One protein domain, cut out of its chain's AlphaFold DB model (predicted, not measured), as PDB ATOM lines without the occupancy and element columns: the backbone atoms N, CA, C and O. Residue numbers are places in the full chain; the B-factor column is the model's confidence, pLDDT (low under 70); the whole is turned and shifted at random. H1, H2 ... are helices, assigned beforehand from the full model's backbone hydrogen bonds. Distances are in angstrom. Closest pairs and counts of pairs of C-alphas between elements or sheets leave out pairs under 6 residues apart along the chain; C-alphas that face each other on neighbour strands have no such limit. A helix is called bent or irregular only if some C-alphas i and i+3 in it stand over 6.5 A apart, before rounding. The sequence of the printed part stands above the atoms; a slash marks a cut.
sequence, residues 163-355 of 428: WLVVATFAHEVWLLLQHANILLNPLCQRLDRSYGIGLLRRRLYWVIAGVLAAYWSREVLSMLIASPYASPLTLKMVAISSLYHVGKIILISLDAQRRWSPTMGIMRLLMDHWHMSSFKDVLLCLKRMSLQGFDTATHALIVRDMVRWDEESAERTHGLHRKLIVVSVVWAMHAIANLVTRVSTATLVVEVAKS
ATOM      1  N   TRP A 163      37.649  20.034  -3.044       74.75
ATOM      2  CA  TRP A 163      36.378  20.185  -3.752       74.75
ATOM      3  C   TRP A 163      35.546  18.896  -3.785       74.75
ATOM      4  O   TRP A 163      34.325  18.981  -3.729       74.75
ATOM      5  N   LEU A 164      36.177  17.719  -3.844       74.00
ATOM      6  CA  LEU A 164      35.497  16.425  -3.849       74.00
ATOM      7  C   LEU A 164      34.817  16.179  -2.503       74.00
ATOM      8  O   LEU A 164      33.658  15.790  -2.486       74.00
ATOM      9  N   VAL A 165      35.486  16.489  -1.388       79.06
ATOM     10  CA  VAL A 165      34.896  16.390  -0.038       79.06
ATOM     11  C   VAL A 165      33.658  17.274   0.074       79.06
ATOM     12  O   VAL A 165      32.598  16.829   0.506       79.06
ATOM     13  N   VAL A 166      33.772  18.521  -0.388       79.19
ATOM     14  CA  VAL A 166      32.672  19.493  -0.389       79.19
ATOM     15  C   VAL A 166      31.523  19.040  -1.290       79.19
ATOM     16  O   VAL A 166      30.364  19.162  -0.899       79.19
ATOM     17  N   ALA A 167      31.828  18.522  -2.480       79.69
ATOM     18  CA  ALA A 167      30.829  18.029  -3.420       79.69
ATOM     19  C   ALA A 167      30.089  16.810  -2.856       79.69
ATOM     20  O   ALA A 167      28.861  16.783  -2.890       79.69
ATOM     21  N   THR A 168      30.818  15.849  -2.285       84.19
ATOM     22  CA  THR A 168      30.246  14.677  -1.612       84.19
ATOM     23  C   THR A 168      29.367  15.105  -0.445       84.19
ATOM     24  O   THR A 168      28.224  14.675  -0.360       84.19
ATOM     25  N   PHE A 169      29.836  16.026   0.396       85.81
ATOM     26  CA  PHE A 169      29.058  16.533   1.521       85.81
ATOM     27  C   PHE A 169      27.754  17.203   1.072       85.81
ATOM     28  O   PHE A 169      26.676  16.859   1.551       85.81
ATOM     29  N   ALA A 170      27.836  18.127   0.111       83.38
ATOM     30  CA  ALA A 170      26.659  18.794  -0.440       83.38
ATOM     31  C   ALA A 170      25.677  17.788  -1.060       83.38
ATOM     32  O   ALA A 170      24.462  17.947  -0.932       83.38
ATOM     33  N   HIS A 171      26.196  16.738  -1.702       86.44
ATOM     34  CA  HIS A 171      25.389  15.669  -2.272       86.44
ATOM     35  C   HIS A 171      24.681  14.826  -1.203       86.44
ATOM     36  O   HIS A 171      23.488  14.571  -1.328       86.44
ATOM     37  N   GLU A 172      25.376  14.432  -0.138       88.62
ATOM     38  CA  GLU A 172      24.796  13.651   0.961       88.62
ATOM     39  C   GLU A 172      23.727  14.446   1.720       88.62
ATOM     40  O   GLU A 172      22.653  13.923   2.017       88.62
ATOM     41  N   VAL A 173      23.952  15.746   1.938       85.00
ATOM     42  CA  VAL A 173      22.934  16.657   2.487       85.00
ATOM     43  C   VAL A 173      21.728  16.743   1.554       85.00
ATOM     44  O   VAL A 173      20.586  16.665   2.005       85.00
ATOM     45  N   TRP A 174      21.957  16.866   0.245       86.06
ATOM     46  CA  TRP A 174      20.877  16.874  -0.738       86.06
ATOM     47  C   TRP A 174      20.047  15.584  -0.694       86.06
ATOM     48  O   TRP A 174      18.816  15.653  -0.697       86.06
ATOM     49  N   LEU A 175      20.694  14.414  -0.636       87.19
ATOM     50  CA  LEU A 175      20.019  13.118  -0.535       87.19
ATOM     51  C   LEU A 175      19.226  12.996   0.766       87.19
ATOM     52  O   LEU A 175      18.049  12.636   0.727       87.19
ATOM     53  N   LEU A 176      19.828  13.361   1.899       86.31
ATOM     54  CA  LEU A 176      19.163  13.387   3.199       86.31
ATOM     55  C   LEU A 176      17.873  14.210   3.140       86.31
ATOM     56  O   LEU A 176      16.805  13.733   3.529       86.31
ATOM     57  N   LEU A 177      17.961  15.433   2.623       83.50
ATOM     58  CA  LEU A 177      16.812  16.320   2.543       83.50
ATOM     59  C   LEU A 177      15.776  15.810   1.529       83.50
ATOM     60  O   LEU A 177      14.575  15.865   1.793       83.50
ATOM     61  N   GLN A 178      16.210  15.237   0.402       84.88
ATOM     62  CA  GLN A 178      15.319  14.581  -0.557       84.88
ATOM     63  C   GLN A 178      14.498  13.464   0.109       84.88
ATOM     64  O   GLN A 178      13.274  13.425  -0.056       84.88
ATOM     65  N   HIS A 179      15.135  12.593   0.892       85.25
ATOM     66  CA  HIS A 179      14.448  11.528   1.625       85.25
ATOM     67  C   HIS A 179      13.541  12.065   2.727       85.25
ATOM     68  O   HIS A 179      12.395  11.622   2.840       85.25
ATOM     69  N   ALA A 180      14.002  13.065   3.480       82.12
ATOM     70  CA  ALA A 180      13.197  13.734   4.494       82.12
ATOM     71  C   ALA A 180      11.933  14.353   3.880       82.12
ATOM     72  O   ALA A 180      10.846  14.191   4.424       82.12
ATOM     73  N   ASN A 181      12.028  14.983   2.707       81.19
ATOM     74  CA  ASN A 181      10.858  15.509   2.010       81.19
ATOM     75  C   ASN A 181       9.922  14.398   1.546       81.19
ATOM     76  O   ASN A 181       8.715  14.542   1.683       81.19
ATOM     77  N   ILE A 182      10.432  13.267   1.056       78.44
ATOM     78  CA  ILE A 182       9.545  12.144   0.732       78.44
ATOM     79  C   ILE A 182       8.833  11.650   1.997       78.44
ATOM     80  O   ILE A 182       7.641  11.386   1.925       78.44
ATOM     81  N   LEU A 183       9.504  11.558   3.148       77.44
ATOM     82  CA  LEU A 183       8.891  11.104   4.404       77.44
ATOM     83  C   LEU A 183       7.882  12.103   4.989       77.44
ATOM     84  O   LEU A 183       6.834  11.691   5.482       77.44
ATOM     85  N   LEU A 184       8.189  13.398   4.930       78.75
ATOM     86  CA  LEU A 184       7.436  14.455   5.607       78.75
ATOM     87  C   LEU A 184       6.394  15.133   4.709       78.75
ATOM     88  O   LEU A 184       5.466  15.758   5.218       78.75
ATOM     89  N   ASN A 185       6.517  15.017   3.382       79.12
ATOM     90  CA  ASN A 185       5.646  15.694   2.424       79.12
ATOM     91  C   ASN A 185       4.739  14.702   1.668       79.12
ATOM     92  O   ASN A 185       5.107  14.180   0.605       79.12
ATOM     93  N   PRO A 186       3.501  14.476   2.149       75.81
ATOM     94  CA  PRO A 186       2.563  13.561   1.500       75.81
ATOM     95  C   PRO A 186       2.143  14.025   0.095       75.81
ATOM     96  O   PRO A 186       1.686  13.206  -0.706       75.81
ATOM     97  N   LEU A 187       2.287  15.313  -0.247       76.19
ATOM     98  CA  LEU A 187       1.961  15.814  -1.585       76.19
ATOM     99  C   LEU A 187       2.988  15.352  -2.621       76.19
ATOM    100  O   LEU A 187       2.593  14.859  -3.679       76.19
ATOM    101  N   CYS A 188       4.284  15.433  -2.307       71.25
ATOM    102  CA  CYS A 188       5.340  14.923  -3.188       71.25
ATOM    103  C   CYS A 188       5.168  13.420  -3.445       71.25
ATOM    104  O   CYS A 188       5.201  12.988  -4.598       71.25
ATOM    105  N   GLN A 189       4.844  12.643  -2.403       75.06
ATOM    106  CA  GLN A 189       4.531  11.220  -2.555       75.06
ATOM    107  C   GLN A 189       3.365  10.975  -3.528       75.06
ATOM    108  O   GLN A 189       3.426  10.068  -4.360       75.06
ATOM    109  N   ARG A 190       2.294  11.779  -3.453       78.69
ATOM    110  CA  ARG A 190       1.134  11.664  -4.358       78.69
ATOM    111  C   ARG A 190       1.483  12.016  -5.806       78.69
ATOM    112  O   ARG A 190       0.960  11.368  -6.717       78.69
ATOM    113  N   LEU A 191       2.347  13.007  -6.026       77.69
ATOM    114  CA  LEU A 191       2.777  13.431  -7.363       77.69
ATOM    115  C   LEU A 191       3.648  12.368  -8.036       77.69
ATOM    116  O   LEU A 191       3.309  11.922  -9.134       77.69
ATOM    117  N   ASP A 192       4.697  11.894  -7.360       77.81
ATOM    118  CA  ASP A 192       5.579  10.836  -7.880       77.81
ATOM    119  C   ASP A 192       4.798   9.562  -8.204       77.81
ATOM    120  O   ASP A 192       5.020   8.892  -9.216       77.81
ATOM    121  N   ARG A 193       3.795   9.272  -7.379       77.94
ATOM    122  CA  ARG A 193       2.889   8.149  -7.571       77.94
ATOM    123  C   ARG A 193       1.984   8.307  -8.785       77.94
ATOM    124  O   ARG A 193       1.882   7.390  -9.598       77.94
ATOM    125  N   SER A 194       1.328   9.457  -8.921       80.62
ATOM    126  CA  SER A 194       0.457   9.759 -10.066       80.62
ATOM    127  C   SER A 194       1.235   9.677 -11.376       80.62
ATOM    128  O   SER A 194       0.772   9.090 -12.358       80.62
ATOM    129  N   TYR A 195       2.460  10.195 -11.349       79.88
ATOM    130  CA  TYR A 195       3.403  10.122 -12.447       79.88
ATOM    131  C   TYR A 195       3.775   8.673 -12.798       79.88
ATOM    132  O   TYR A 195       3.635   8.246 -13.949       79.88
ATOM    133  N   GLY A 196       4.150   7.878 -11.794       80.69
ATOM    134  CA  GLY A 196       4.455   6.463 -11.954       80.69
ATOM    135  C   GLY A 196       3.301   5.657 -12.559       80.69
ATOM    136  O   GLY A 196       3.493   4.929 -13.537       80.69
ATOM    137  N   ILE A 197       2.081   5.832 -12.037       81.12
ATOM    138  CA  ILE A 197       0.873   5.171 -12.557       81.12
ATOM    139  C   ILE A 197       0.652   5.548 -14.027       81.12
ATOM    140  O   ILE A 197       0.305   4.689 -14.843       81.12
ATOM    141  N   GLY A 198       0.885   6.811 -14.390       81.56
ATOM    142  CA  GLY A 198       0.831   7.275 -15.775       81.56
ATOM    143  C   GLY A 198       1.800   6.520 -16.691       81.56
ATOM    144  O   GLY A 198       1.404   6.071 -17.770       81.56
ATOM    145  N   LEU A 199       3.046   6.319 -16.251       81.12
ATOM    146  CA  LEU A 199       4.045   5.544 -16.994       81.12
ATOM    147  C   LEU A 199       3.668   4.057 -17.109       81.12
ATOM    148  O   LEU A 199       3.799   3.478 -18.192       81.12
ATOM    149  N   LEU A 200       3.138   3.448 -16.041       82.31
ATOM    150  CA  LEU A 200       2.675   2.055 -16.061       82.31
ATOM    151  C   LEU A 200       1.497   1.852 -17.016       82.31
ATOM    152  O   LEU A 200       1.503   0.908 -17.805       82.31
ATOM    153  N   ARG A 201       0.509   2.756 -17.005       83.62
ATOM    154  CA  ARG A 201      -0.633   2.712 -17.939       83.62
ATOM    155  C   ARG A 201      -0.179   2.789 -19.397       83.62
ATOM    156  O   ARG A 201      -0.775   2.153 -20.261       83.62
ATOM    157  N   ARG A 202       0.913   3.512 -19.662       84.69
ATOM    158  CA  ARG A 202       1.558   3.606 -20.983       84.69
ATOM    159  C   ARG A 202       2.513   2.446 -21.289       84.69
ATOM    160  O   ARG A 202       3.152   2.458 -22.336       84.69
ATOM    161  N   ARG A 203       2.606   1.440 -20.409       84.69
ATOM    162  CA  ARG A 203       3.492   0.269 -20.530       84.69
ATOM    163  C   ARG A 203       4.977   0.638 -20.664       84.69
ATOM    164  O   ARG A 203       5.755  -0.100 -21.267       84.69
ATOM    165  N   LEU A 204       5.390   1.762 -20.074       85.00
ATOM    166  CA  LEU A 204       6.768   2.270 -20.108       85.00
ATOM    167  C   LEU A 204       7.627   1.663 -18.984       85.00
ATOM    168  O   LEU A 204       8.333   2.370 -18.270       85.00
ATOM    169  N   TYR A 205       7.567   0.337 -18.824       84.44
ATOM    170  CA  TYR A 205       8.226  -0.382 -17.728       84.44
ATOM    171  C   TYR A 205       9.742  -0.163 -17.701       84.44
ATOM    172  O   TYR A 205      10.324   0.091 -16.651       84.44
ATOM    173  N   TRP A 206      10.372  -0.195 -18.874       84.56
ATOM    174  CA  TRP A 206      11.804   0.045 -19.002       84.56
ATOM    175  C   TRP A 206      12.184   1.451 -18.578       84.56
ATOM    176  O   TRP A 206      13.153   1.581 -17.847       84.56
ATOM    177  N   VAL A 207      11.377   2.455 -18.951       84.75
ATOM    178  CA  VAL A 207      11.589   3.861 -18.573       84.75
ATOM    179  C   VAL A 207      11.643   4.014 -17.062       84.75
ATOM    180  O   VAL A 207      12.595   4.569 -16.523       84.75
ATOM    181  N   ILE A 208      10.648   3.443 -16.385       85.12
ATOM    182  CA  ILE A 208      10.566   3.441 -14.925       85.12
ATOM    183  C   ILE A 208      11.799   2.756 -14.322       85.12
ATOM    184  O   ILE A 208      12.443   3.324 -13.445       85.12
ATOM    185  N   ALA A 209      12.144   1.559 -14.805       86.31
ATOM    186  CA  ALA A 209      13.268   0.799 -14.270       86.31
ATOM    187  C   ALA A 209      14.610   1.507 -14.459       86.31
ATOM    188  O   ALA A 209      15.385   1.560 -13.514       86.31
ATOM    189  N   GLY A 210      14.869   2.090 -15.631       83.50
ATOM    190  CA  GLY A 210      16.117   2.805 -15.891       83.50
ATOM    191  C   GLY A 210      16.265   4.058 -15.030       83.50
ATOM    192  O   GLY A 210      17.326   4.265 -14.448       83.50
ATOM    193  N   VAL A 211      15.198   4.854 -14.883       84.44
ATOM    194  CA  VAL A 211      15.218   6.058 -14.032       84.44
ATOM    195  C   VAL A 211      15.445   5.691 -12.564       84.44
ATOM    196  O   VAL A 211      16.306   6.280 -11.915       84.44
ATOM    197  N   LEU A 212      14.717   4.697 -12.046       86.88
ATOM    198  CA  LEU A 212      14.869   4.256 -10.657       86.88
ATOM    199  C   LEU A 212      16.219   3.587 -10.402       86.88
ATOM    200  O   LEU A 212      16.826   3.820  -9.361       86.88
ATOM    201  N   ALA A 213      16.712   2.793 -11.353       87.19
ATOM    202  CA  ALA A 213      18.023   2.177 -11.245       87.19
ATOM    203  C   ALA A 213      19.127   3.235 -11.189       87.19
ATOM    204  O   ALA A 213      19.954   3.185 -10.288       87.19
ATOM    205  N   ALA A 214      19.105   4.223 -12.090       80.75
ATOM    206  CA  ALA A 214      20.060   5.328 -12.072       80.75
ATOM    207  C   ALA A 214      19.996   6.120 -10.757       80.75
ATOM    208  O   ALA A 214      21.031   6.470 -10.192       80.75
ATOM    209  N   TYR A 215      18.784   6.354 -10.247       86.50
ATOM    210  CA  TYR A 215      18.561   7.021  -8.970       86.50
ATOM    211  C   TYR A 215      19.193   6.257  -7.794       86.50
ATOM    212  O   TYR A 215      19.984   6.836  -7.055       86.50
ATOM    213  N   TRP A 216      18.922   4.957  -7.648       91.44
ATOM    214  CA  TRP A 216      19.496   4.153  -6.559       91.44
ATOM    215  C   TRP A 216      20.996   3.900  -6.740       91.44
ATOM    216  O   TRP A 216      21.735   3.872  -5.763       91.44
ATOM    217  N   SER A 217      21.485   3.755  -7.976       85.31
ATOM    218  CA  SER A 217      22.926   3.646  -8.241       85.31
ATOM    219  C   SER A 217      23.679   4.901  -7.808       85.31
ATOM    220  O   SER A 217      24.785   4.787  -7.289       85.31
ATOM    221  N   ARG A 218      23.080   6.085  -7.992       89.88
ATOM    222  CA  ARG A 218      23.636   7.355  -7.508       89.88
ATOM    223  C   ARG A 218      23.764   7.366  -5.983       89.88
ATOM    224  O   ARG A 218      24.816   7.754  -5.499       89.88
ATOM    225  N   GLU A 219      22.740   6.912  -5.260       90.88
ATOM    226  CA  GLU A 219      22.762   6.829  -3.786       90.88
ATOM    227  C   GLU A 219      23.827   5.849  -3.285       90.88
ATOM    228  O   GLU A 219      24.581   6.159  -2.372       90.88
ATOM    229  N   VAL A 220      23.956   4.680  -3.923       90.75
ATOM    230  CA  VAL A 220      25.034   3.739  -3.590       90.75
ATOM    231  C   VAL A 220      26.402   4.366  -3.827       90.75
ATOM    232  O   VAL A 220      27.275   4.298  -2.966       90.75
ATOM    233  N   LEU A 221      26.603   4.970  -5.000       86.44
ATOM    234  CA  LEU A 221      27.883   5.566  -5.356       86.44
ATOM    235  C   LEU A 221      28.267   6.681  -4.380       86.44
ATOM    236  O   LEU A 221      29.424   6.748  -3.976       86.44
ATOM    237  N   SER A 222      27.320   7.530  -3.984       88.69
ATOM    238  CA  SER A 222      27.599   8.629  -3.065       88.69
ATOM    239  C   SER A 222      27.960   8.131  -1.664       88.69
ATOM    240  O   SER A 222      28.988   8.548  -1.130       88.69
ATOM    241  N   MET A 223      27.225   7.146  -1.132       92.00
ATOM    242  CA  MET A 223      27.548   6.525   0.156       92.00
ATOM    243  C   MET A 223      28.931   5.856   0.146       92.00
ATOM    244  O   MET A 223      29.664   5.937   1.129       92.00
ATOM    245  N   LEU A 224      29.312   5.220  -0.969       88.00
ATOM    246  CA  LEU A 224      30.644   4.631  -1.138       88.00
ATOM    247  C   LEU A 224      31.747   5.692  -1.229       88.00
ATOM    248  O   LEU A 224      32.813   5.507  -0.659       88.00
ATOM    249  N   ILE A 225      31.506   6.814  -1.914       85.12
ATOM    250  CA  ILE A 225      32.463   7.931  -1.959       85.12
ATOM    251  C   ILE A 225      32.610   8.578  -0.574       85.12
ATOM    252  O   ILE A 225      33.693   9.048  -0.231       85.12
ATOM    253  N   ALA A 226      31.544   8.589   0.230       88.38
ATOM    254  CA  ALA A 226      31.555   9.126   1.585       88.38
ATOM    255  C   ALA A 226      32.144   8.161   2.634       88.38
ATOM    256  O   ALA A 226      32.436   8.578   3.754       88.38
ATOM    257  N   SER A 227      32.361   6.888   2.285       88.44
ATOM    258  CA  SER A 227      32.829   5.860   3.220       88.44
ATOM    259  C   SER A 227      34.160   6.174   3.925       88.44
ATOM    260  O   SER A 227      34.278   5.806   5.090       88.44
ATOM    261  N   PRO A 228      35.150   6.869   3.320       87.12
ATOM    262  CA  PRO A 228      36.386   7.228   4.024       87.12
ATOM    263  C   PRO A 228      36.176   8.173   5.216       87.12
ATOM    264  O   PRO A 228      37.040   8.254   6.082       87.12
ATOM    265  N   TYR A 229      35.045   8.882   5.262       86.06
ATOM    266  CA  TYR A 229      34.691   9.824   6.331       86.06
ATOM    267  C   TYR A 229      33.714   9.219   7.346       86.06
ATOM    268  O   TYR A 229      33.315   9.888   8.294       86.06
ATOM    269  N   ALA A 230      33.272   7.979   7.127       89.44
ATOM    270  CA  ALA A 230      32.248   7.333   7.929       89.44
ATOM    271  C   ALA A 230      32.861   6.604   9.135       89.44
ATOM    272  O   ALA A 230      33.836   5.863   9.009       89.44
ATOM    273  N   SER A 231      32.238   6.745  10.306       91.19
ATOM    274  CA  SER A 231      32.577   5.945  11.488       91.19
ATOM    275  C   SER A 231      32.270   4.451  11.265       91.19
ATOM    276  O   SER A 231      31.457   4.108  10.399       91.19
ATOM    277  N   PRO A 232      32.826   3.525  12.074       91.75
ATOM    278  CA  PRO A 232      32.574   2.087  11.920       91.75
ATOM    279  C   PRO A 232      31.088   1.697  11.959       91.75
ATOM    280  O   PRO A 232      30.663   0.775  11.261       91.75
ATOM    281  N   LEU A 233      30.276   2.399  12.757       91.81
ATOM    282  CA  LEU A 233      28.825   2.200  12.784       91.81
ATOM    283  C   LEU A 233      28.188   2.629  11.456       91.81
ATOM    284  O   LEU A 233      27.392   1.886  10.883       91.81
ATOM    285  N   THR A 234      28.559   3.804  10.953       92.69
ATOM    286  CA  THR A 234      28.047   4.350   9.692       92.69
ATOM    287  C   THR A 234      28.459   3.492   8.503       92.69
ATOM    288  O   THR A 234      27.630   3.247   7.637       92.69
ATOM    289  N   LEU A 235      29.671   2.929   8.488       90.62
ATOM    290  CA  LEU A 235      30.110   1.980   7.457       90.62
ATOM    291  C   LEU A 235      29.220   0.732   7.381       90.62
ATOM    292  O   LEU A 235      28.835   0.314   6.289       90.62
ATOM    293  N   LYS A 236      28.825   0.164   8.529       91.31
ATOM    294  CA  LYS A 236      27.872  -0.962   8.565       91.31
ATOM    295  C   LYS A 236      26.520  -0.560   7.975       91.31
ATOM    296  O   LYS A 236      25.939  -1.311   7.194       91.31
ATOM    297  N   MET A 237      26.036   0.635   8.311       91.75
ATOM    298  CA  MET A 237      24.774   1.170   7.786       91.75
ATOM    299  C   MET A 237      24.854   1.429   6.274       91.75
ATOM    300  O   MET A 237      23.949   1.029   5.545       91.75
ATOM    301  N   VAL A 238      25.963   2.001   5.792       90.69
ATOM    302  CA  VAL A 238      26.266   2.201   4.365       90.69
ATOM    303  C   VAL A 238      26.241   0.875   3.619       90.69
ATOM    304  O   VAL A 238      25.576   0.777   2.587       90.69
ATOM    305  N   ALA A 239      26.899  -0.163   4.141       89.44
ATOM    306  CA  ALA A 239      26.915  -1.485   3.522       89.44
ATOM    307  C   ALA A 239      25.500  -2.080   3.415       89.44
ATOM    308  O   ALA A 239      25.091  -2.520   2.338       89.44
ATOM    309  N   ILE A 240      24.723  -2.042   4.504       89.94
ATOM    310  CA  ILE A 240      23.343  -2.550   4.532       89.94
ATOM    311  C   ILE A 240      22.446  -1.757   3.571       89.94
ATOM    312  O   ILE A 240      21.733  -2.365   2.767       89.94
ATOM    313  N   SER A 241      22.486  -0.420   3.622       92.06
ATOM    314  CA  SER A 241      21.673   0.435   2.747       92.06
ATOM    315  C   SER A 241      22.014   0.183   1.281       92.06
ATOM    316  O   SER A 241      21.143  -0.017   0.433       92.06
ATOM    317  N   SER A 242      23.297   0.074   0.973       91.00
ATOM    318  CA  SER A 242      23.744  -0.119  -0.393       91.00
ATOM    319  C   SER A 242      23.378  -1.496  -0.963       91.00
ATOM    320  O   SER A 242      22.943  -1.589  -2.113       91.00
ATOM    321  N   LEU A 243      23.457  -2.566  -0.158       88.50
ATOM    322  CA  LEU A 243      22.928  -3.886  -0.529       88.50
ATOM    323  C   LEU A 243      21.417  -3.836  -0.781       88.50
ATOM    324  O   LEU A 243      20.920  -4.428  -1.743       88.50
ATOM    325  N   TYR A 244      20.686  -3.100   0.056       90.06
ATOM    326  CA  TYR A 244      19.261  -2.873  -0.135       90.06
ATOM    327  C   TYR A 244      18.971  -2.172  -1.475       90.06
ATOM    328  O   TYR A 244      18.129  -2.648  -2.242       90.06
ATOM    329  N   HIS A 245      19.697  -1.103  -1.812       90.75
ATOM    330  CA  HIS A 245      19.565  -0.387  -3.089       90.75
ATOM    331  C   HIS A 245      19.890  -1.256  -4.299       90.75
ATOM    332  O   HIS A 245      19.121  -1.285  -5.260       90.75
ATOM    333  N   VAL A 246      20.962  -2.039  -4.233       88.25
ATOM    334  CA  VAL A 246      21.289  -3.053  -5.243       88.25
ATOM    335  C   VAL A 246      20.137  -4.037  -5.441       88.25
ATOM    336  O   VAL A 246      19.722  -4.289  -6.575       88.25
ATOM    337  N   GLY A 247      19.577  -4.558  -4.346       87.81
ATOM    338  CA  GLY A 247      18.418  -5.444  -4.394       87.81
ATOM    339  C   GLY A 247      17.236  -4.790  -5.109       87.81
ATOM    340  O   GLY A 247      16.619  -5.410  -5.978       87.81
ATOM    341  N   LYS A 248      16.962  -3.507  -4.827       88.56
ATOM    342  CA  LYS A 248      15.923  -2.740  -5.531       88.56
ATOM    343  C   LYS A 248      16.191  -2.640  -7.035       88.56
ATOM    344  O   LYS A 248      15.269  -2.869  -7.820       88.56
ATOM    345  N   ILE A 249      17.431  -2.351  -7.442       87.69
ATOM    346  CA  ILE A 249      17.839  -2.248  -8.856       87.69
ATOM    347  C   ILE A 249      17.621  -3.578  -9.595       87.69
ATOM    348  O   ILE A 249      17.105  -3.602 -10.718       87.69
ATOM    349  N   ILE A 250      17.977  -4.701  -8.972       86.75
ATOM    350  CA  ILE A 250      17.784  -6.029  -9.568       86.75
ATOM    351  C   ILE A 250      16.288  -6.325  -9.711       86.75
ATOM    352  O   ILE A 250      15.824  -6.680 -10.796       86.75
ATOM    353  N   LEU A 251      15.511  -6.121  -8.643       86.69
ATOM    354  CA  LEU A 251      14.078  -6.411  -8.639       86.69
ATOM    355  C   LEU A 251      13.300  -5.546  -9.642       86.69
ATOM    356  O   LEU A 251      12.462  -6.080 -10.366       86.69
ATOM    357  N   ILE A 252      13.603  -4.245  -9.760       87.31
ATOM    358  CA  ILE A 252      12.917  -3.366 -10.727       87.31
ATOM    359  C   ILE A 252      13.234  -3.781 -12.165       87.31
ATOM    360  O   ILE A 252      12.375  -3.718 -13.047       87.31
ATOM    361  N   SER A 253      14.460  -4.250 -12.397       86.75
ATOM    362  CA  SER A 253      14.897  -4.728 -13.703       86.75
ATOM    363  C   SER A 253      14.175  -6.021 -14.081       86.75
ATOM    364  O   SER A 253      13.737  -6.163 -15.223       86.75
ATOM    365  N   LEU A 254      13.987  -6.942 -13.128       86.38
ATOM    366  CA  LEU A 254      13.209  -8.168 -13.329       86.38
ATOM    367  C   LEU A 254      11.722  -7.875 -13.583       86.38
ATOM    368  O   LEU A 254      11.132  -8.468 -14.488       86.38
ATOM    369  N   ASP A 255      11.122  -6.933 -12.852       86.38
ATOM    370  CA  ASP A 255       9.736  -6.502 -13.088       86.38
ATOM    371  C   ASP A 255       9.576  -5.895 -14.495       86.38
ATOM    372  O   ASP A 255       8.637  -6.224 -15.230       86.38
ATOM    373  N   ALA A 256      10.533  -5.068 -14.930       86.19
ATOM    374  CA  ALA A 256      10.524  -4.497 -16.275       86.19
ATOM    375  C   ALA A 256      10.724  -5.545 -17.380       86.19
ATOM    376  O   ALA A 256      10.042  -5.477 -18.408       86.19
ATOM    377  N   GLN A 257      11.586  -6.544 -17.155       87.00
ATOM    378  CA  GLN A 257      11.748  -7.697 -18.050       87.00
ATOM    379  C   GLN A 257      10.433  -8.450 -18.236       87.00
ATOM    380  O   GLN A 257      10.041  -8.751 -19.365       87.00
ATOM    381  N   ARG A 258       9.732  -8.705 -17.130       86.19
ATOM    382  CA  ARG A 258       8.441  -9.397 -17.127       86.19
ATOM    383  C   ARG A 258       7.333  -8.556 -17.757       86.19
ATOM    384  O   ARG A 258       6.375  -9.122 -18.273       86.19
ATOM    385  N   ARG A 259       7.465  -7.222 -17.773       84.50
ATOM    386  CA  ARG A 259       6.416  -6.256 -18.174       84.50
ATOM    387  C   ARG A 259       5.160  -6.339 -17.305       84.50
ATOM    388  O   ARG A 259       4.096  -5.863 -17.695       84.50
ATOM    389  N   TRP A 260       5.274  -6.959 -16.141       80.50
ATOM    390  CA  TRP A 260       4.243  -7.003 -15.123       80.50
ATOM    391  C   TRP A 260       4.929  -7.116 -13.767       80.50
ATOM    392  O   TRP A 260       5.973  -7.751 -13.634       80.50
ATOM    393  N   SER A 261       4.327  -6.477 -12.772       69.00
ATOM    394  CA  SER A 261       4.792  -6.533 -11.395       69.00
ATOM    395  C   SER A 261       3.896  -7.505 -10.633       69.00
ATOM    396  O   SER A 261       2.672  -7.310 -10.651       69.00
ATOM    397  N   PRO A 262       4.444  -8.520  -9.941       70.06
ATOM    398  CA  PRO A 262       3.659  -9.309  -9.001       70.06
ATOM    399  C   PRO A 262       3.022  -8.400  -7.940       70.06
ATOM    400  O   PRO A 262       3.384  -7.228  -7.802       70.06
ATOM    401  N   THR A 263       2.054  -8.916  -7.182       60.97
ATOM    402  CA  THR A 263       1.374  -8.175  -6.098       60.97
ATOM    403  C   THR A 263       2.345  -7.556  -5.089       60.97
ATOM    404  O   THR A 263       2.039  -6.517  -4.527       60.97
ATOM    405  N   MET A 264       3.536  -8.139  -4.937       57.00
ATOM    406  CA  MET A 264       4.632  -7.647  -4.090       57.00
ATOM    407  C   MET A 264       5.834  -7.120  -4.895       57.00
ATOM    408  O   MET A 264       6.915  -6.947  -4.339       57.00
ATOM    409  N   GLY A 265       5.698  -6.940  -6.210       64.81
ATOM    410  CA  GLY A 265       6.789  -6.453  -7.054       64.81
ATOM    411  C   GLY A 265       7.089  -4.985  -6.771       64.81
ATOM    412  O   GLY A 265       6.220  -4.228  -6.327       64.81
ATOM    413  N   ILE A 266       8.334  -4.582  -6.995       63.84
ATOM    414  CA  ILE A 266       8.830  -3.283  -6.551       63.84
ATOM    415  C   ILE A 266       8.192  -2.133  -7.337       63.84
ATOM    416  O   ILE A 266       7.930  -1.077  -6.766       63.84
ATOM    417  N   MET A 267       7.827  -2.357  -8.605       63.69
ATOM    418  CA  MET A 267       7.026  -1.394  -9.375       63.69
ATOM    419  C   MET A 267       5.664  -1.137  -8.738       63.69
ATOM    420  O   MET A 267       5.188  -0.002  -8.741       63.69
ATOM    421  N   ARG A 268       5.038  -2.183  -8.194       65.44
ATOM    422  CA  ARG A 268       3.747  -2.067  -7.519       65.44
ATOM    423  C   ARG A 268       3.914  -1.442  -6.139       65.44
ATOM    424  O   ARG A 268       3.244  -0.462  -5.870       65.44
ATOM    425  N   LEU A 269       4.890  -1.877  -5.340       60.22
ATOM    426  CA  LEU A 269       5.224  -1.287  -4.030       60.22
ATOM    427  C   LEU A 269       5.542   0.214  -4.088       60.22
ATOM    428  O   LEU A 269       5.207   0.965  -3.168       60.22
ATOM    429  N   LEU A 270       6.183   0.668  -5.165       63.97
ATOM    430  CA  LEU A 270       6.467   2.087  -5.371       63.97
ATOM    431  C   LEU A 270       5.204   2.896  -5.684       63.97
ATOM    432  O   LEU A 270       5.132   4.070  -5.319       63.97
ATOM    433  N   MET A 271       4.208   2.272  -6.316       57.28
ATOM    434  CA  MET A 271       3.059   2.954  -6.911       57.28
ATOM    435  C   MET A 271       1.715   2.616  -6.267       57.28
ATOM    436  O   MET A 271       0.709   3.228  -6.640       57.28
ATOM    437  N   ASP A 272       1.664   1.687  -5.313       51.78
ATOM    438  CA  ASP A 272       0.396   1.139  -4.852       51.78
ATOM    439  C   ASP A 272      -0.415   2.113  -4.016       51.78
ATOM    440  O   ASP A 272       0.111   2.977  -3.310       51.78
ATOM    441  N   HIS A 273      -1.730   1.941  -4.153       53.78
ATOM    442  CA  HIS A 273      -2.723   2.355  -3.183       53.78
ATOM    443  C   HIS A 273      -2.222   2.673  -1.760       53.78
ATOM    444  O   HIS A 273      -2.047   1.724  -1.015       53.78
ATOM    445  N   TRP A 274      -2.181   3.918  -1.265       54.59
ATOM    446  CA  TRP A 274      -2.405   4.142   0.187       54.59
ATOM    447  C   TRP A 274      -3.873   3.828   0.561       54.59
ATOM    448  O   TRP A 274      -4.462   4.426   1.455       54.59
ATOM    449  N   HIS A 275      -4.515   2.917  -0.169       55.25
ATOM    450  CA  HIS A 275      -5.737   2.287   0.261       55.25
ATOM    451  C   HIS A 275      -5.275   1.231   1.251       55.25
ATOM    452  O   HIS A 275      -4.900   0.127   0.875       55.25
ATOM    453  N   MET A 276      -5.256   1.608   2.527       63.62
ATOM    454  CA  MET A 276      -5.114   0.670   3.637       63.62
ATOM    455  C   MET A 276      -6.408  -0.138   3.777       63.62
ATOM    456  O   MET A 276      -7.075  -0.115   4.805       63.62
ATOM    457  N   SER A 277      -6.812  -0.796   2.689       76.44
ATOM    458  CA  SER A 277      -8.002  -1.640   2.628       76.44
ATOM    459  C   SER A 277      -7.754  -3.000   3.265       76.44
ATOM    460  O   SER A 277      -8.700  -3.661   3.682       76.44
ATOM    461  N   SER A 278      -6.489  -3.423   3.346       82.50
ATOM    462  CA  SER A 278      -6.101  -4.672   3.982       82.50
ATOM    463  C   SER A 278      -4.941  -4.481   4.958       82.50
ATOM    464  O   SER A 278      -4.080  -3.619   4.787       82.50
ATOM    465  N   PHE A 279      -4.874  -5.353   5.964       82.25
ATOM    466  CA  PHE A 279      -3.749  -5.405   6.901       82.25
ATOM    467  C   PHE A 279      -2.402  -5.651   6.197       82.25
ATOM    468  O   PHE A 279      -1.363  -5.164   6.640       82.25
ATOM    469  N   LYS A 280      -2.411  -6.361   5.058       78.94
ATOM    470  CA  LYS A 280      -1.208  -6.566   4.236       78.94
ATOM    471  C   LYS A 280      -0.679  -5.242   3.683       78.94
ATOM    472  O   LYS A 280       0.527  -5.024   3.722       78.94
ATOM    473  N   ASP A 281      -1.564  -4.348   3.245       76.12
ATOM    474  CA  ASP A 281      -1.188  -3.024   2.730       76.12
ATOM    475  C   ASP A 281      -0.589  -2.149   3.838       76.12
ATOM    476  O   ASP A 281       0.406  -1.458   3.615       76.12
ATOM    477  N   VAL A 282      -1.134  -2.236   5.060       77.81
ATOM    478  CA  VAL A 282      -0.577  -1.563   6.246       77.81
ATOM    479  C   VAL A 282       0.837  -2.062   6.532       77.81
ATOM    480  O   VAL A 282       1.758  -1.257   6.663       77.81
ATOM    481  N   LEU A 283       1.039  -3.384   6.577       82.94
ATOM    482  CA  LEU A 283       2.351  -3.974   6.846       82.94
ATOM    483  C   LEU A 283       3.377  -3.604   5.764       82.94
ATOM    484  O   LEU A 283       4.538  -3.332   6.072       82.94
ATOM    485  N   LEU A 284       2.955  -3.547   4.500       79.62
ATOM    486  CA  LEU A 284       3.792  -3.089   3.392       79.62
ATOM    487  C   LEU A 284       4.154  -1.608   3.507       79.62
ATOM    488  O   LEU A 284       5.313  -1.248   3.289       79.62
ATOM    489  N   CYS A 285       3.192  -0.761   3.871       76.88
ATOM    490  CA  CYS A 285       3.415   0.663   4.088       76.88
ATOM    491  C   CYS A 285       4.393   0.900   5.244       76.88
ATOM    492  O   CYS A 285       5.349   1.657   5.088       76.88
ATOM    493  N   LEU A 286       4.208   0.196   6.367       79.00
ATOM    494  CA  LEU A 286       5.122   0.244   7.508       79.00
ATOM    495  C   LEU A 286       6.522  -0.208   7.103       79.00
ATOM    496  O   LEU A 286       7.480   0.525   7.322       79.00
ATOM    497  N   LYS A 287       6.650  -1.352   6.420       82.44
ATOM    498  CA  LYS A 287       7.941  -1.833   5.916       82.44
ATOM    499  C   LYS A 287       8.616  -0.801   5.009       82.44
ATOM    500  O   LYS A 287       9.819  -0.587   5.126       82.44
ATOM    501  N   ARG A 288       7.864  -0.150   4.116       81.00
ATOM    502  CA  ARG A 288       8.386   0.905   3.236       81.00
ATOM    503  C   ARG A 288       8.865   2.113   4.037       81.00
ATOM    504  O   ARG A 288       9.974   2.575   3.792       81.00
ATOM    505  N   MET A 289       8.065   2.594   4.986       79.94
ATOM    506  CA  MET A 289       8.452   3.696   5.866       79.94
ATOM    507  C   MET A 289       9.694   3.356   6.688       79.94
ATOM    508  O   MET A 289      10.586   4.187   6.787       79.94
ATOM    509  N   SER A 290       9.796   2.137   7.222       83.00
ATOM    510  CA  SER A 290      10.977   1.690   7.965       83.00
ATOM    511  C   SER A 290      12.218   1.629   7.079       83.00
ATOM    512  O   SER A 290      13.262   2.130   7.476       83.00
ATOM    513  N   LEU A 291      12.117   1.065   5.869       85.94
ATOM    514  CA  LEU A 291      13.243   0.988   4.932       85.94
ATOM    515  C   LEU A 291      13.690   2.375   4.457       85.94
ATOM    516  O   LEU A 291      14.884   2.633   4.356       85.94
ATOM    517  N   GLN A 292      12.746   3.280   4.200       85.06
ATOM    518  CA  GLN A 292      13.067   4.647   3.798       85.06
ATOM    519  C   GLN A 292      13.601   5.484   4.969       85.06
ATOM    520  O   GLN A 292      14.534   6.264   4.794       85.06
ATOM    521  N   GLY A 293      13.067   5.290   6.176       84.38
ATOM    522  CA  GLY A 293      13.601   5.881   7.402       84.38
ATOM    523  C   GLY A 293      15.023   5.403   7.696       84.38
ATOM    524  O   GLY A 293      15.873   6.214   8.045       84.38
ATOM    525  N   PHE A 294      15.307   4.117   7.478       90.12
ATOM    526  CA  PHE A 294      16.649   3.548   7.600       90.12
ATOM    527  C   PHE A 294      17.642   4.182   6.613       90.12
ATOM    528  O   PHE A 294      18.755   4.540   6.996       90.12
ATOM    529  N   ASP A 295      17.230   4.365   5.360       89.06
ATOM    530  CA  ASP A 295      18.043   5.013   4.326       89.06
ATOM    531  C   ASP A 295      18.333   6.482   4.683       89.06
ATOM    532  O   ASP A 295      19.479   6.923   4.713       89.06
ATOM    533  N   THR A 296      17.295   7.207   5.111       88.62
ATOM    534  CA  THR A 296      17.404   8.591   5.608       88.62
ATOM    535  C   THR A 296      18.364   8.689   6.793       88.62
ATOM    536  O   THR A 296      19.215   9.575   6.836       88.62
ATOM    537  N   ALA A 297      18.252   7.769   7.755       89.94
ATOM    538  CA  ALA A 297      19.131   7.719   8.916       89.94
ATOM    539  C   ALA A 297      20.583   7.425   8.515       89.94
ATOM    540  O   ALA A 297      21.498   8.007   9.090       89.94
ATOM    541  N   THR A 298      20.798   6.571   7.512       92.06
ATOM    542  CA  THR A 298      22.137   6.271   6.983       92.06
ATOM    543  C   THR A 298      22.787   7.535   6.419       92.06
ATOM    544  O   THR A 298      23.885   7.886   6.843       92.06
ATOM    545  N   HIS A 299      22.084   8.284   5.564       93.25
ATOM    546  CA  HIS A 299      22.572   9.570   5.051       93.25
ATOM    547  C   HIS A 299      22.804  10.605   6.164       93.25
ATOM    548  O   HIS A 299      23.811  11.307   6.157       93.25
ATOM    549  N   ALA A 300      21.928  10.670   7.173       89.44
ATOM    550  CA  ALA A 300      22.119  11.559   8.321       89.44
ATOM    551  C   ALA A 300      23.399  11.232   9.111       89.44
ATOM    552  O   ALA A 300      24.114  12.141   9.533       89.44
ATOM    553  N   LEU A 301      23.705   9.943   9.293       90.25
ATOM    554  CA  LEU A 301      24.931   9.492   9.951       90.25
ATOM    555  C   LEU A 301      26.182   9.809   9.124       90.25
ATOM    556  O   LEU A 301      27.170  10.258   9.699       90.25
ATOM    557  N   ILE A 302      26.126   9.649   7.797       91.50
ATOM    558  CA  ILE A 302      27.216  10.052   6.893       91.50
ATOM    559  C   ILE A 302      27.489  11.550   7.030       91.50
ATOM    560  O   ILE A 302      28.621  11.941   7.293       91.50
ATOM    561  N   VAL A 303      26.453  12.390   6.918       89.81
ATOM    562  CA  VAL A 303      26.583  13.850   7.054       89.81
ATOM    563  C   VAL A 303      27.169  14.219   8.417       89.81
ATOM    564  O   VAL A 303      28.089  15.030   8.479       89.81
ATOM    565  N   ARG A 304      26.686  13.604   9.505       91.19
ATOM    566  CA  ARG A 304      27.216  13.828  10.859       91.19
ATOM    567  C   ARG A 304      28.706  13.499  10.948       91.19
ATOM    568  O   ARG A 304      29.460  14.279  11.520       91.19
ATOM    569  N   ASP A 305      29.117  12.349  10.425       90.62
ATOM    570  CA  ASP A 305      30.508  11.908  10.515       90.62
ATOM    571  C   ASP A 305      31.425  12.772   9.632       90.62
ATOM    572  O   ASP A 305      32.511  13.138  10.069       90.62
ATOM    573  N   MET A 306      30.953  13.221   8.461       87.12
ATOM    574  CA  MET A 306      31.673  14.193   7.628       87.12
ATOM    575  C   MET A 306      31.853  15.557   8.314       87.12
ATOM    576  O   MET A 306      32.900  16.177   8.143       87.12
ATOM    577  N   VAL A 307      30.864  16.030   9.085       86.00
ATOM    578  CA  VAL A 307      30.997  17.267   9.883       86.00
ATOM    579  C   VAL A 307      32.041  17.088  10.982       86.00
ATOM    580  O   VAL A 307      32.934  17.918  11.098       86.00
ATOM    581  N   ARG A 308      31.981  15.984  11.737       86.31
ATOM    582  CA  ARG A 308      32.972  15.686  12.789       86.31
ATOM    583  C   ARG A 308      34.390  15.577  12.236       86.31
ATOM    584  O   ARG A 308      35.327  16.089  12.832       86.31
ATOM    585  N   TRP A 309      34.535  14.952  11.070       84.81
ATOM    586  CA  TRP A 309      35.821  14.835  10.388       84.81
ATOM    587  C   TRP A 309      36.411  16.204   9.994       84.81
ATOM    588  O   TRP A 309      37.626  16.404  10.072       84.81
ATOM    589  N   ASP A 310      35.564  17.160   9.594       81.69
ATOM    590  CA  ASP A 310      35.978  18.542   9.310       81.69
ATOM    591  C   ASP A 310      36.357  19.303  10.595       81.69
ATOM    592  O   ASP A 310      37.370  19.998  10.607       81.69
ATOM    593  N   GLU A 311      35.604  19.118  11.689       80.62
ATOM    594  CA  GLU A 311      35.897  19.711  13.007       80.62
ATOM    595  C   GLU A 311      37.253  19.247  13.567       80.62
ATOM    596  O   GLU A 311      38.026  20.062  14.065       80.62
ATOM    597  N   GLU A 312      37.574  17.956  13.451       79.00
ATOM    598  CA  GLU A 312      38.853  17.385  13.902       79.00
ATOM    599  C   GLU A 312      40.047  17.848  13.048       79.00
ATOM    600  O   GLU A 312      41.186  17.887  13.520       79.00
ATOM    601  N   SER A 313      39.797  18.278  11.808       73.69
ATOM    602  CA  SER A 313      40.803  18.851  10.902       73.69
ATOM    603  C   SER A 313      41.070  20.348  11.164       73.69
ATOM    604  O   SER A 313      41.511  21.058  10.256       73.69
ATOM    605  N   ALA A 314      40.824  20.800  12.403       54.09
ATOM    606  CA  ALA A 314      40.694  22.161  12.953       54.09
ATOM    607  C   ALA A 314      41.653  23.278  12.477       54.09
ATOM    608  O   ALA A 314      41.417  24.443  12.787       54.09
ATOM    609  N   GLU A 315      42.695  22.997  11.699       59.97
ATOM    610  CA  GLU A 315      43.593  24.023  11.158       59.97
ATOM    611  C   GLU A 315      43.126  24.668   9.841       59.97
ATOM    612  O   GLU A 315      43.747  25.643   9.415       59.97
ATOM    613  N   ARG A 316      42.075  24.184   9.146       53.22
ATOM    614  CA  ARG A 316      41.786  24.698   7.781       53.22
ATOM    615  C   ARG A 316      40.367  25.073   7.370       53.22
ATOM    616  O   ARG A 316      40.258  25.744   6.341       53.22
ATOM    617  N   THR A 317      39.285  24.738   8.070       50.88
ATOM    618  CA  THR A 317      37.964  24.888   7.421       50.88
ATOM    619  C   THR A 317      36.800  25.259   8.343       50.88
ATOM    620  O   THR A 317      35.877  24.493   8.550       50.88
ATOM    621  N   HIS A 318      36.649  26.554   8.651       54.97
ATOM    622  CA  HIS A 318      35.331  27.151   8.980       54.97
ATOM    623  C   HIS A 318      34.295  27.074   7.822       54.97
ATOM    624  O   HIS A 318      33.244  27.723   7.844       54.97
ATOM    625  N   GLY A 319      34.595  26.332   6.754       62.25
ATOM    626  CA  GLY A 319      33.868  26.362   5.494       62.25
ATOM    627  C   GLY A 319      32.690  25.397   5.423       62.25
ATOM    628  O   GLY A 319      31.701  25.723   4.768       62.25
ATOM    629  N   LEU A 320      32.763  24.219   6.047       64.81
ATOM    630  CA  LEU A 320      31.807  23.141   5.771       64.81
ATOM    631  C   LEU A 320      30.451  23.388   6.449       64.81
ATOM    632  O   LEU A 320      29.415  23.249   5.802       64.81
ATOM    633  N   HIS A 321      30.447  23.921   7.674       65.25
ATOM    634  CA  HIS A 321      29.230  24.399   8.342       65.25
ATOM    635  C   HIS A 321      28.518  25.521   7.572       65.25
ATOM    636  O   HIS A 321      27.301  25.474   7.382       65.25
ATOM    637  N   ARG A 322      29.259  26.520   7.069       68.50
ATOM    638  CA  ARG A 322      28.670  27.589   6.239       68.50
ATOM    639  C   ARG A 322      28.086  27.021   4.944       68.50
ATOM    640  O   ARG A 322      26.994  27.411   4.540       68.50
ATOM    641  N   LYS A 323      28.771  26.055   4.326       67.06
ATOM    642  CA  LYS A 323      28.286  25.350   3.130       67.06
ATOM    643  C   LYS A 323      27.038  24.515   3.421       67.06
ATOM    644  O   LYS A 323      26.126  24.536   2.603       67.06
ATOM    645  N   LEU A 324      26.942  23.856   4.581       68.00
ATOM    646  CA  LEU A 324      25.741  23.130   5.010       68.00
ATOM    647  C   LEU A 324      24.524  24.055   5.071       68.00
ATOM    648  O   LEU A 324      23.462  23.703   4.561       68.00
ATOM    649  N   ILE A 325      24.685  25.242   5.664       72.19
ATOM    650  CA  ILE A 325      23.614  26.242   5.756       72.19
ATOM    651  C   ILE A 325      23.181  26.672   4.352       72.19
ATOM    652  O   ILE A 325      21.991  26.644   4.049       72.19
ATOM    653  N   VAL A 326      24.130  26.994   3.466       70.75
ATOM    654  CA  VAL A 326      23.819  27.395   2.083       70.75
ATOM    655  C   VAL A 326      23.096  26.278   1.327       70.75
ATOM    656  O   VAL A 326      22.052  26.531   0.732       70.75
ATOM    657  N   VAL A 327      23.594  25.038   1.382       69.88
ATOM    658  CA  VAL A 327      22.955  23.881   0.730       69.88
ATOM    659  C   VAL A 327      21.554  23.644   1.295       69.88
ATOM    660  O   VAL A 327      20.623  23.419   0.526       69.88
ATOM    661  N   SER A 328      21.374  23.764   2.611       68.56
ATOM    662  CA  SER A 328      20.067  23.604   3.261       68.56
ATOM    663  C   SER A 328      19.079  24.693   2.839       68.56
ATOM    664  O   SER A 328      17.922  24.389   2.566       68.56
ATOM    665  N   VAL A 329      19.526  25.948   2.725       69.88
ATOM    666  CA  VAL A 329      18.699  27.074   2.257       69.88
ATOM    667  C   VAL A 329      18.328  26.907   0.784       69.88
ATOM    668  O   VAL A 329      17.153  27.017   0.436       69.88
ATOM    669  N   VAL A 330      19.294  26.585  -0.083       71.00
ATOM    670  CA  VAL A 330      19.046  26.306  -1.509       71.00
ATOM    671  C   VAL A 330      18.064  25.151  -1.666       71.00
ATOM    672  O   VAL A 330      17.126  25.234  -2.460       71.00
ATOM    673  N   TRP A 331      18.232  24.092  -0.880       74.25
ATOM    674  CA  TRP A 331      17.315  22.965  -0.891       74.25
ATOM    675  C   TRP A 331      15.919  23.347  -0.390       74.25
ATOM    676  O   TRP A 331      14.937  22.983  -1.030       74.25
ATOM    677  N   ALA A 332      15.803  24.112   0.698       66.50
ATOM    678  CA  ALA A 332      14.511  24.569   1.206       66.50
ATOM    679  C   ALA A 332      13.778  25.415   0.155       66.50
ATOM    680  O   ALA A 332      12.598  25.189  -0.106       66.50
ATOM    681  N   MET A 333      14.493  26.318  -0.526       67.94
ATOM    682  CA  MET A 333      13.949  27.072  -1.658       67.94
ATOM    683  C   MET A 333      13.526  26.154  -2.809       67.94
ATOM    684  O   MET A 333      12.446  26.344  -3.363       67.94
ATOM    685  N   HIS A 334      14.314  25.127  -3.143       68.31
ATOM    686  CA  HIS A 334      13.951  24.138  -4.162       68.31
ATOM    687  C   HIS A 334      12.701  23.330  -3.774       68.31
ATOM    688  O   HIS A 334      11.816  23.124  -4.601       68.31
ATOM    689  N   ALA A 335      12.589  22.903  -2.515       63.41
ATOM    690  CA  ALA A 335      11.431  22.181  -2.001       63.41
ATOM    691  C   ALA A 335      10.167  23.054  -2.035       63.41
ATOM    692  O   ALA A 335       9.118  22.596  -2.496       63.41
ATOM    693  N   ILE A 336      10.276  24.324  -1.632       68.31
ATOM    694  CA  ILE A 336       9.196  25.314  -1.734       68.31
ATOM    695  C   ILE A 336       8.825  25.543  -3.203       68.31
ATOM    696  O   ILE A 336       7.646  25.500  -3.544       68.31
ATOM    697  N   ALA A 337       9.800  25.718  -4.096       67.56
ATOM    698  CA  ALA A 337       9.549  25.903  -5.523       67.56
ATOM    699  C   ALA A 337       8.841  24.690  -6.144       67.56
ATOM    700  O   ALA A 337       7.876  24.864  -6.885       67.56
ATOM    701  N   ASN A 338       9.245  23.462  -5.806       61.56
ATOM    702  CA  ASN A 338       8.561  22.243  -6.252       61.56
ATOM    703  C   ASN A 338       7.130  22.160  -5.705       61.56
ATOM    704  O   ASN A 338       6.214  21.749  -6.420       61.56
ATOM    705  N   LEU A 339       6.918  22.575  -4.451       65.94
ATOM    706  CA  LEU A 339       5.592  22.622  -3.840       65.94
ATOM    707  C   LEU A 339       4.681  23.641  -4.544       65.94
ATOM    708  O   LEU A 339       3.534  23.321  -4.856       65.94
ATOM    709  N   VAL A 340       5.198  24.839  -4.830       70.38
ATOM    710  CA  VAL A 340       4.465  25.932  -5.491       70.38
ATOM    711  C   VAL A 340       4.169  25.600  -6.952       70.38
ATOM    712  O   VAL A 340       3.035  25.739  -7.403       70.38
ATOM    713  N   THR A 341       5.165  25.117  -7.696       70.88
ATOM    714  CA  THR A 341       5.025  24.805  -9.130       70.88
ATOM    715  C   THR A 341       4.284  23.497  -9.389       70.88
ATOM    716  O   THR A 341       3.845  23.255 -10.511       70.88
ATOM    717  N   ARG A 342       4.137  22.636  -8.369       67.94
ATOM    718  CA  ARG A 342       3.593  21.271  -8.488       67.94
ATOM    719  C   ARG A 342       4.325  20.417  -9.534       67.94
ATOM    720  O   ARG A 342       3.769  19.436 -10.028       67.94
ATOM    721  N   VAL A 343       5.566  20.768  -9.875       62.47
ATOM    722  CA  VAL A 343       6.395  20.016 -10.820       62.47
ATOM    723  C   VAL A 343       7.219  19.009 -10.030       62.47
ATOM    724  O   VAL A 343       8.033  19.378  -9.187       62.47
ATOM    725  N   SER A 344       7.020  17.717 -10.295       61.97
ATOM    726  CA  SER A 344       7.911  16.696  -9.743       61.97
ATOM    727  C   SER A 344       9.228  16.676 -10.515       61.97
ATOM    728  O   SER A 344       9.253  16.842 -11.737       61.97
ATOM    729  N   THR A 345      10.331  16.385  -9.827       61.34
ATOM    730  CA  THR A 345      11.645  16.183 -10.457       61.34
ATOM    731  C   THR A 345      11.574  15.127 -11.567       61.34
ATOM    732  O   THR A 345      12.196  15.280 -12.614       61.34
ATOM    733  N   ALA A 346      10.740  14.094 -11.398       58.69
ATOM    734  CA  ALA A 346      10.490  13.075 -12.418       58.69
ATOM    735  C   ALA A 346       9.841  13.641 -13.695       58.69
ATOM    736  O   ALA A 346      10.169  13.211 -14.804       58.69
ATOM    737  N   THR A 347       8.951  14.628 -13.555       65.31
ATOM    738  CA  THR A 347       8.355  15.337 -14.694       65.31
ATOM    739  C   THR A 347       9.433  16.094 -15.457       65.31
ATOM    740  O   THR A 347       9.526  15.947 -16.673       65.31
ATOM    741  N   LEU A 348      10.301  16.816 -14.745       64.81
ATOM    742  CA  LEU A 348      11.402  17.562 -15.350       64.81
ATOM    743  C   LEU A 348      12.374  16.632 -16.091       64.81
ATOM    744  O   LEU A 348      12.702  16.887 -17.243       64.81
ATOM    745  N   VAL A 349      12.765  15.508 -15.478       60.97
ATOM    746  CA  VAL A 349      13.643  14.504 -16.104       60.97
ATOM    747  C   VAL A 349      13.039  13.963 -17.395       60.97
ATOM    748  O   VAL A 349      13.757  13.780 -18.374       60.97
ATOM    749  N   VAL A 350      11.728  13.724 -17.435       61.81
ATOM    750  CA  VAL A 350      11.088  13.221 -18.653       61.81
ATOM    751  C   VAL A 350      10.836  14.296 -19.696       61.81
ATOM    752  O   VAL A 350      10.951  13.982 -20.876       61.81
ATOM    753  N   GLU A 351      10.567  15.543 -19.321       69.31
ATOM    754  CA  GLU A 351      10.547  16.644 -20.292       69.31
ATOM    755  C   GLU A 351      11.942  16.897 -20.878       69.31
ATOM    756  O   GLU A 351      12.086  17.006 -22.095       69.31
ATOM    757  N   VAL A 352      12.994  16.849 -20.054       67.88
ATOM    758  CA  VAL A 352      14.385  16.906 -20.523       67.88
ATOM    759  C   VAL A 352      14.684  15.719 -21.437       67.88
ATOM    760  O   VAL A 352      15.141  15.922 -22.559       67.88
ATOM    761  N   ALA A 353      14.348  14.490 -21.038       59.50
ATOM    762  CA  ALA A 353      14.548  13.311 -21.879       59.50
ATOM    763  C   ALA A 353      13.786  13.418 -23.210       59.50
ATOM    764  O   ALA A 353      14.337  13.083 -24.255       59.50
ATOM    765  N   LYS A 354      12.549  13.929 -23.207       64.38
ATOM    766  CA  LYS A 354      11.788  14.201 -24.435       64.38
ATOM    767  C   LYS A 354      12.446  15.275 -25.293       64.38
ATOM    768  O   LYS A 354      12.448  15.110 -26.504       64.38
ATOM    769  N   SER A 355      12.994  16.338 -24.707       70.06
ATOM    770  CA  SER A 355      13.686  17.396 -25.457       70.06
ATOM    771  C   SER A 355      14.971  16.877 -26.114       70.06
ATOM    772  O   SER A 355      15.208  17.121 -27.295       70.06
TER     773      SER A 355
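AT A GLANCE: This is residues 163 to 355 of the 428 residues of an uncharacterized protein of Ectocarpus siliculosus (UniProt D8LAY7). The model is an elongated up-and-down bundle of five long helices, in which H3 and H4 lie side by side, H1 and H6 do the same, and H7 packs on H1, away from H3 and H4. The short H2 and H5 pack together near the end where H6 begins, H8 lies next to H2, and residues 312 to 317 stick out at the other end. The printed part has 193 residues with eight named helices, H1 to H8 in order, and no named strand: the class is all helix. The whole is compact, with a radius of gyration of the C-alphas of 17.9 A and spans of 57 by 36 by 31 A.

HOW THE PARTS SIT: H1, residues 163 to 184, and H2, residues 186 to 201, touch only at the corner, only just, with 3 pairs of C-alphas within 8 A, the closest Ile 182 and Gln 189 at 6.1 A. H3, residues 205 to 229, touches H1 with residues 219 to 226 alone, closest at the C-alphas of Thr 168 and Ala 226, 6.5 A. H4, residues 232 to 258, forms a hairpin with H3, at a shallow tilt of 13 degrees, opposite ways; their closest C-alphas, Tyr 205 and Ala 256, are 4.9 A apart. H5, residues 266 to 271, touches H2, closest at the C-alphas of Arg 193 and Met 271, 5.2 A. H6, residues 279 to 312, touches H1 at a shallow tilt of 29 degrees, opposite ways, closest at the C-alphas of Leu 176 and His 299, 5.4 A. H7, residues 319 to 341, touches H1 at a steep tilt of 40 degrees, the same way, closest at the C-alphas of Ala 170 and Val 327, 6.4 A. H8, residues 345 to 355, only just touches H2, with 3 pairs of C-alphas within 8 A, the closest Asp 192 and Ala 346 at 7.1 A. H3 and H7 are apart. Every O i to N i+4 pair is within hydrogen-bond range in H1, H2, H4, H5, H6, H7 and H8; in H3 it is 19 of 21.

IN THESE COORDINATES: H1 begins at C-alpha 163 (36.378, 20.185, -3.752) and is 31.0 A long. H3 is 37.2 A long and irregular, with C-alphas 225 and 228 7.2 A apart. H4 is 39.5 A, H7 32.4 A, and H6, the longest, 48.8 A, ending at C-alpha 312 (38.853, 17.385, 13.902). H8 ends at C-alpha 355 (13.686, 17.396, -25.457).

THE WHOLE: The C-alphas farthest apart, Ser 277 and Glu 315, are 58.3 A apart. The printed part has no cut and no long link. Mean pLDDT of the printed part is 78.5; 50 residues are under 70, among them 263 to 276 and 342 to 354.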